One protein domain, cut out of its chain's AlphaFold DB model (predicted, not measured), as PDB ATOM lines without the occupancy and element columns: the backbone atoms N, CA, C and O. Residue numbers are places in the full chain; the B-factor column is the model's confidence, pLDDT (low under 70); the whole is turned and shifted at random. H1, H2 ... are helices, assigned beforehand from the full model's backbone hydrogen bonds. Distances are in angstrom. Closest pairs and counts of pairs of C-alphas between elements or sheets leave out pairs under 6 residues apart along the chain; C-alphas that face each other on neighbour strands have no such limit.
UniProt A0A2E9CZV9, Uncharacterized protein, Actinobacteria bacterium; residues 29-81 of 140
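AT A GLANCE: This is residues 29 to 81 of the 140 residues of an uncharacterized protein of Actinobacteria bacterium (UniProt A0A2E9CZV9). One long helix, H2, makes much of the length; the short helix H3 folds back and packs crosswise on its residues 54 to 58, while residues 29 to 36, with the short helix H1, stick out beyond its other end. The printed part has 53 residues, with named helices H1, H2, H3 in that order and no named strand: all helix. It is extended, with a radius of gyration of the C-alphas of 15.5 A, and spans 49 by 27 by 15 A.

HOW THE PARTS SIT: H1, residues 29 to 34, is apart from H2, residues 39 to 60. H2 touches H3, residues 66 to 72, with residues 54 to 58 alone; the closest C-alphas, of Leu 54 and Phe 69, are 6.9 A apart. Their lines stand about perpendicular, at 76 degrees. H1 and H3 are apart. In H1, H2 and H3 every O i to N i+4 pair is within hydrogen-bond range.

IN THESE COORDINATES: H1 begins at C-alpha 29 (40.071, 33.650, -12.420). H2 measures 31.8 A. H3, 10.0 A long, ends at C-alpha 72 (4.886, 23.120, -22.119).

THE WHOLE: The farthest C-alphas, of Asp 30 and Asp 63, are 49.4 A apart. The printed part has no cut, and both links are tight. Residue 81 is under pLDDT 70.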
ATOM      1  N   GLU A  29      41.239  33.432 -13.253       81.19
ATOM      2  CA  GLU A  29      40.071  33.650 -12.420       81.19
ATOM      3  C   GLU A  29      39.485  35.048 -12.653       81.19
ATOM      4  O   GLU A  29      38.280  35.156 -12.866       81.19
ATOM      5  N   ASP A  30      40.322  36.088 -12.739       82.44
ATOM      6  CA  ASP A  30      39.873  37.448 -13.075       82.44
ATOM      7  C   ASP A  30      39.279  37.514 -14.487       82.44
ATOM      8  O   ASP A  30      38.253  38.150 -14.712       82.44
ATOM      9  N   LEU A  31      39.893  36.808 -15.442       83.06
ATOM     10  CA  LEU A  31      39.371  36.698 -16.806       83.06
ATOM     11  C   LEU A  31      38.030  35.956 -16.847       83.06
ATOM     12  O   LEU A  31      37.145  36.345 -17.603       83.06
ATOM     13  N   LYS A  32      37.860  34.910 -16.028       82.12
ATOM     14  CA  LYS A  32      36.578  34.205 -15.893       82.12
ATOM     15  C   LYS A  32      35.500  35.083 -15.269       82.12
ATOM     16  O   LYS A  32      34.370  35.003 -15.719       82.12
ATOM     17  N   LEU A  33      35.839  35.890 -14.265       80.38
ATOM     18  CA  LEU A  33      34.895  36.797 -13.611       80.38
ATOM     19  C   LEU A  33      34.478  37.952 -14.536       80.38
ATOM     20  O   LEU A  33      33.321  38.345 -14.553       80.38
ATOM     21  N   LEU A  34      35.407  38.484 -15.334       80.81
ATOM     22  CA  LEU A  34      35.091  39.497 -16.346       80.81
ATOM     23  C   LEU A  34      34.233  38.946 -17.489       80.81
ATOM     24  O   LEU A  34      33.474  39.695 -18.095       80.81
ATOM     25  N   ALA A  35      34.385  37.658 -17.802       79.75
ATOM     26  CA  ALA A  35      33.598  36.970 -18.819       79.75
ATOM     27  C   ALA A  35      32.325  36.311 -18.264       79.75
ATOM     28  O   ALA A  35      31.542  35.780 -19.046       79.75
ATOM     29  N   SER A  36      32.136  36.287 -16.941       82.75
ATOM     30  CA  SER A  36      30.918  35.761 -16.335       82.75
ATOM     31  C   SER A  36      29.842  36.827 -16.367       82.75
ATOM     32  O   SER A  36      30.075  37.961 -15.946       82.75
ATOM     33  N   GLU A  37      28.665  36.436 -16.821       84.06
ATOM     34  CA  GLU A  37      27.468  37.251 -16.719       84.06
ATOM     35  C   GLU A  37      27.068  37.374 -15.246       84.06
ATOM     36  O   GLU A  37      27.207  36.451 -14.438       84.06
ATOM     37  N   SER A  38      26.591  38.550 -14.860       84.81
ATOM     38  CA  SER A  38      25.930  38.701 -13.574       84.81
ATOM     39  C   SER A  38      24.636  37.874 -13.561       84.81
ATOM     40  O   SER A  38      24.007  37.701 -14.605       84.81
ATOM     41  N   PRO A  39      24.133  37.458 -12.383       80.56
ATOM     42  CA  PRO A  39      22.854  36.745 -12.290       80.56
ATOM     43  C   PRO A  39      21.676  37.480 -12.949       80.56
ATOM     44  O   PRO A  39      20.664  36.873 -13.290       80.56
ATOM     45  N   ARG A  40      21.781  38.807 -13.090       76.75
ATOM     46  CA  ARG A  40      20.795  39.619 -13.798       76.75
ATOM     47  C   ARG A  40      20.929  39.488 -15.315       76.75
ATOM     48  O   ARG A  40      19.914  39.365 -15.983       76.75
ATOM     49  N   GLU A  41      22.146  39.538 -15.837       79.19
ATOM     50  CA  GLU A  41      22.410  39.399 -17.273       79.19
ATOM     51  C   GLU A  41      22.052  37.993 -17.761       79.19
ATOM     52  O   GLU A  41      21.348  37.874 -18.759       79.19
ATOM     53  N   GLU A  42      22.409  36.952 -17.000       83.06
ATOM     54  CA  GLU A  42      22.002  35.569 -17.289       83.06
ATOM     55  C   GLU A  42      20.470  35.455 -17.391       83.06
ATOM     56  O   GLU A  42      19.932  34.854 -18.320       83.06
ATOM     57  N   PHE A  43      19.747  36.086 -16.459       82.00
ATOM     58  CA  PHE A  43      18.285  36.104 -16.462       82.00
ATOM     59  C   PHE A  43      17.699  36.870 -17.658       82.00
ATOM     60  O   PHE A  43      16.714  36.430 -18.251       82.00
ATOM     61  N   GLU A  44      18.278  38.016 -18.018       81.75
ATOM     62  CA  GLU A  44      17.837  38.806 -19.173       81.75
ATOM     63  C   GLU A  44      18.066  38.047 -20.496       81.75
ATOM     64  O   GLU A  44      17.203  38.077 -21.378       81.75
ATOM     65  N   LEU A  45      19.173  37.308 -20.619       87.00
ATOM     66  CA  LEU A  45      19.478  36.472 -21.786       87.00
ATOM     67  C   LEU A  45      18.576  35.239 -21.885       87.00
ATOM     68  O   LEU A  45      18.097  34.914 -22.978       87.00
ATOM     69  N   ASP A  46      18.300  34.580 -20.760       84.62
ATOM     70  CA  ASP A  46      17.352  33.465 -20.695       84.62
ATOM     71  C   ASP A  46      15.946  33.927 -21.112       84.62
ATOM     72  O   ASP A  46      15.319  33.337 -21.993       84.62
ATOM     73  N   LEU A  47      15.488  35.074 -20.591       85.25
ATOM     74  CA  LEU A  47      14.231  35.693 -21.019       85.25
ATOM     75  C   LEU A  47      14.207  36.000 -22.519       85.25
ATOM     76  O   LEU A  47      13.209  35.715 -23.182       85.25
ATOM     77  N   GLY A  48      15.282  36.577 -23.060       86.06
ATOM     78  CA  GLY A  48      15.388  36.865 -24.491       86.06
ATOM     79  C   GLY A  48      15.247  35.604 -25.345       86.06
ATOM     80  O   GLY A  48      14.486  35.590 -26.313       86.06
ATOM     81  N   SER A  49      15.911  34.523 -24.934       88.69
ATOM     82  CA  SER A  49      15.862  33.227 -25.618       88.69
ATOM     83  C   SER A  49      14.455  32.623 -25.588       88.69
ATOM     84  O   SER A  49      13.924  32.229 -26.627       88.69
ATOM     85  N   ILE A  50      13.797  32.638 -24.424       87.88
ATOM     86  CA  ILE A  50      12.414  32.165 -24.253       87.88
ATOM     87  C   ILE A  50      11.439  32.952 -25.144       87.88
ATOM     88  O   ILE A  50      10.505  32.373 -25.705       87.88
ATOM     89  N   LEU A  51      11.631  34.266 -25.290       87.50
ATOM     90  CA  LEU A  51      10.760  35.113 -26.109       87.50
ATOM     91  C   LEU A  51      10.915  34.855 -27.613       87.50
ATOM     92  O   LEU A  51       9.915  34.886 -28.331       87.50
ATOM     93  N   GLU A  52      12.129  34.599 -28.101       90.50
ATOM     94  CA  GLU A  52      12.330  34.206 -29.502       90.50
ATOM     95  C   GLU A  52      11.713  32.832 -29.787       90.50
ATOM     96  O   GLU A  52      10.977  32.674 -30.764       90.50
ATOM     97  N   GLU A  53      11.898  31.864 -28.886       91.31
ATOM     98  CA  GLU A  53      11.245  30.557 -29.004       91.31
ATOM     99  C   GLU A  53       9.717  30.670 -29.024       91.31
ATOM    100  O   GLU A  53       9.061  29.994 -29.821       91.31
ATOM    101  N   LEU A  54       9.137  31.547 -28.197       90.50
ATOM    102  CA  LEU A  54       7.697  31.796 -28.182       90.50
ATOM    103  C   LEU A  54       7.196  32.294 -29.546       90.50
ATOM    104  O   LEU A  54       6.139  31.854 -30.004       90.50
ATOM    105  N   LYS A  55       7.938  33.185 -30.220       88.88
ATOM    106  CA  LYS A  55       7.551  33.693 -31.550       88.88
ATOM    107  C   LYS A  55       7.467  32.567 -32.571       88.88
ATOM    108  O   LYS A  55       6.498  32.501 -33.328       88.88
ATOM    109  N   ASP A  56       8.467  31.693 -32.608       92.56
ATOM    110  CA  ASP A  56       8.499  30.587 -33.563       92.56
ATOM    111  C   ASP A  56       7.493  29.491 -33.208       92.56
ATOM    112  O   ASP A  56       6.806  28.975 -34.093       92.56
ATOM    113  N   TRP A  57       7.309  29.209 -31.919       92.81
ATOM    114  CA  TRP A  57       6.278  28.295 -31.439       92.81
ATOM    115  C   TRP A  57       4.870  28.780 -31.806       92.81
ATOM    116  O   TRP A  57       4.056  27.978 -32.262       92.81
ATOM    117  N   LYS A  58       4.589  30.085 -31.701       91.06
ATOM    118  CA  LYS A  58       3.286  30.681 -32.052       91.06
ATOM    119  C   LYS A  58       2.983  30.593 -33.547       91.06
ATOM    120  O   LYS A  58       1.835  30.383 -33.924       91.06
ATOM    121  N   LYS A  59       4.001  30.682 -34.414       91.62
ATOM    122  CA  LYS A  59       3.836  30.425 -35.860       91.62
ATOM    123  C   LYS A  59       3.428  28.976 -36.140       91.62
ATOM    124  O   LYS A  59       2.673  28.731 -37.074       91.62
ATOM    125  N   GLN A  60       3.942  28.030 -35.355       91.44
ATOM    126  CA  GLN A  60       3.647  26.598 -35.493       91.44
ATOM    127  C   GLN A  60       2.344  26.186 -34.789       91.44
ATOM    128  O   GLN A  60       1.752  25.174 -35.151       91.44
ATOM    129  N   ASN A  61       1.891  26.970 -33.807       91.50
ATOM    130  CA  ASN A  61       0.705  26.709 -32.991       91.50
ATOM    131  C   ASN A  61      -0.239  27.932 -32.982       91.50
ATOM    132  O   ASN A  61      -0.432  28.543 -31.929       91.50
ATOM    133  N   PRO A  62      -0.834  28.315 -34.128       88.38
ATOM    134  CA  PRO A  62      -1.667  29.518 -34.230       88.38
ATOM    135  C   PRO A  62      -2.941  29.464 -33.372       88.38
ATOM    136  O   PRO A  62      -3.468  30.508 -32.995       88.38
ATOM    137  N   ASP A  63      -3.409  28.259 -33.041       91.19
ATOM    138  CA  ASP A  63      -4.648  28.031 -32.291       91.19
ATOM    139  C   ASP A  63      -4.428  27.984 -30.768       91.19
ATOM    140  O   ASP A  63      -5.394  27.899 -30.006       91.19
ATOM    141  N   LYS A  64      -3.167  27.991 -30.314       89.88
ATOM    142  CA  LYS A  64      -2.806  27.894 -28.894       89.88
ATOM    143  C   LYS A  64      -2.424  29.254 -28.317       89.88
ATOM    144  O   LYS A  64      -1.922  30.131 -29.021       89.88
ATOM    145  N   ASP A  65      -2.626  29.408 -27.012       87.31
ATOM    146  CA  ASP A  65      -2.296  30.643 -26.302       87.31
ATOM    147  C   ASP A  65      -0.862  30.617 -25.747       87.31
ATOM    148  O   ASP A  65      -0.254  29.564 -25.550       87.31
ATOM    149  N   GLU A  66      -0.318  31.791 -25.430       84.81
ATOM    150  CA  GLU A  66       1.020  31.941 -24.834       84.81
ATOM    151  C   GLU A  66       1.128  31.192 -23.493       84.81
ATOM    152  O   GLU A  66       2.178  30.652 -23.142       84.81
ATOM    153  N   MET A  67       0.011  31.064 -22.769       84.19
ATOM    154  CA  MET A  67      -0.070  30.257 -21.549       84.19
ATOM    155  C   MET A  67       0.185  28.766 -21.783       84.19
ATOM    156  O   MET A  67       0.659  28.088 -20.868       84.19
ATOM    157  N   ASP A  68      -0.119  28.242 -22.969       88.56
ATOM    158  CA  ASP A  68       0.141  26.842 -23.301       88.56
ATOM    159  C   ASP A  68       1.629  26.613 -23.566       88.56
ATOM    160  O   ASP A  68       2.185  25.633 -23.070       88.56
ATOM    161  N   PHE A  69       2.310  27.573 -24.201       89.69
ATOM    162  CA  PHE A  69       3.770  27.564 -24.318       89.69
ATOM    163  C   PHE A  69       4.452  27.553 -22.944       89.69
ATOM    164  O   PHE A  69       5.328  26.726 -22.682       89.69
ATOM    165  N   TYR A  70       4.021  28.424 -22.024       86.81
ATOM    166  CA  TYR A  70       4.595  28.463 -20.677       86.81
ATOM    167  C   TYR A  70       4.385  27.153 -19.912       86.81
ATOM    168  O   TYR A  70       5.304  26.688 -19.236       86.81
ATOM    169  N   LYS A  71       3.217  26.511 -20.052       85.69
ATOM    170  CA  LYS A  71       2.967  25.181 -19.472       85.69
ATOM    171  C   LYS A  71       3.873  24.110 -20.081       85.69
ATOM    172  O   LYS A  71       4.448  23.334 -19.323       85.69
ATOM    173  N   GLU A  72       4.021  24.078 -21.408       87.62
ATOM    174  CA  GLU A  72       4.886  23.120 -22.119       87.62
ATOM    175  C   GLU A  72       6.357  23.256 -21.686       87.62
ATOM    176  O   GLU A  72       7.048  22.255 -21.503       87.62
ATOM    177  N   LYS A  73       6.820  24.486 -21.432       85.44
ATOM    178  CA  LYS A  73       8.171  24.777 -20.923       85.44
ATOM    179  C   LYS A  73       8.335  24.589 -19.409       85.44
ATOM    180  O   LYS A  73       9.435  24.761 -18.891       85.44
ATOM    181  N   GLY A  74       7.269  24.254 -18.680       81.81
ATOM    182  CA  GLY A  74       7.299  24.129 -17.219       81.81
ATOM    183  C   GLY A  74       7.445  25.467 -16.478       81.81
ATOM    184  O   GLY A  74       7.771  25.489 -15.288       81.81
ATOM    185  N   ILE A  75       7.191  26.590 -17.154       81.12
ATOM    186  CA  ILE A  75       7.254  27.936 -16.585       81.12
ATOM    187  C   ILE A  75       5.958  28.193 -15.810       81.12
ATOM    188  O   ILE A  75       4.873  28.372 -16.364       81.12
ATOM    189  N   ALA A  76       6.067  28.226 -14.483       71.88
ATOM    190  CA  ALA A  76       4.932  28.462 -13.600       71.88
ATOM    191  C   ALA A  76       4.580  29.958 -13.524       71.88
ATOM    192  O   ALA A  76       5.041  30.664 -12.623       71.88
ATOM    193  N   ILE A  77       3.729  30.433 -14.435       73.12
ATOM    194  CA  ILE A  77       3.180  31.795 -14.396       73.12
ATOM    195  C   ILE A  77       1.860  31.802 -13.621       73.12
ATOM    196  O   ILE A  77       0.901  31.122 -13.985       73.12
ATOM    197  N   LYS A  78       1.789  32.600 -12.549       70.19
ATOM    198  CA  LYS A  78       0.523  32.925 -11.880       70.19
ATOM    199  C   LYS A  78      -0.039  34.202 -12.492       70.19
ATOM    200  O   LYS A  78       0.556  35.265 -12.329       70.19
ATOM    201  N   ARG A  79      -1.192  34.109 -13.158       70.69
ATOM    202  CA  ARG A  79      -1.944  35.297 -13.575       70.69
ATOM    203  C   ARG A  79      -2.504  35.975 -12.324       70.69
ATOM    204  O   ARG A  79      -3.193  35.344 -11.527       70.69
ATOM    205  N   ILE A  80      -2.166  37.245 -12.142       71.75
ATOM    206  CA  ILE A  80      -2.745  38.088 -11.100       71.75
ATOM    207  C   ILE A  80      -3.973  38.745 -11.723       71.75
ATOM    208  O   ILE A  80      -3.845  39.607 -12.590       71.75
ATOM    209  N   GLU A  81      -5.161  38.290 -11.336       67.00
ATOM    210  CA  GLU A  81      -6.411  38.908 -11.769       67.00
ATOM    211  C   GLU A  81      -6.604  40.226 -11.017       67.00
ATOM    212  O   GLU A  81      -6.790  40.255  -9.800       67.00
TER     213      GLU A  81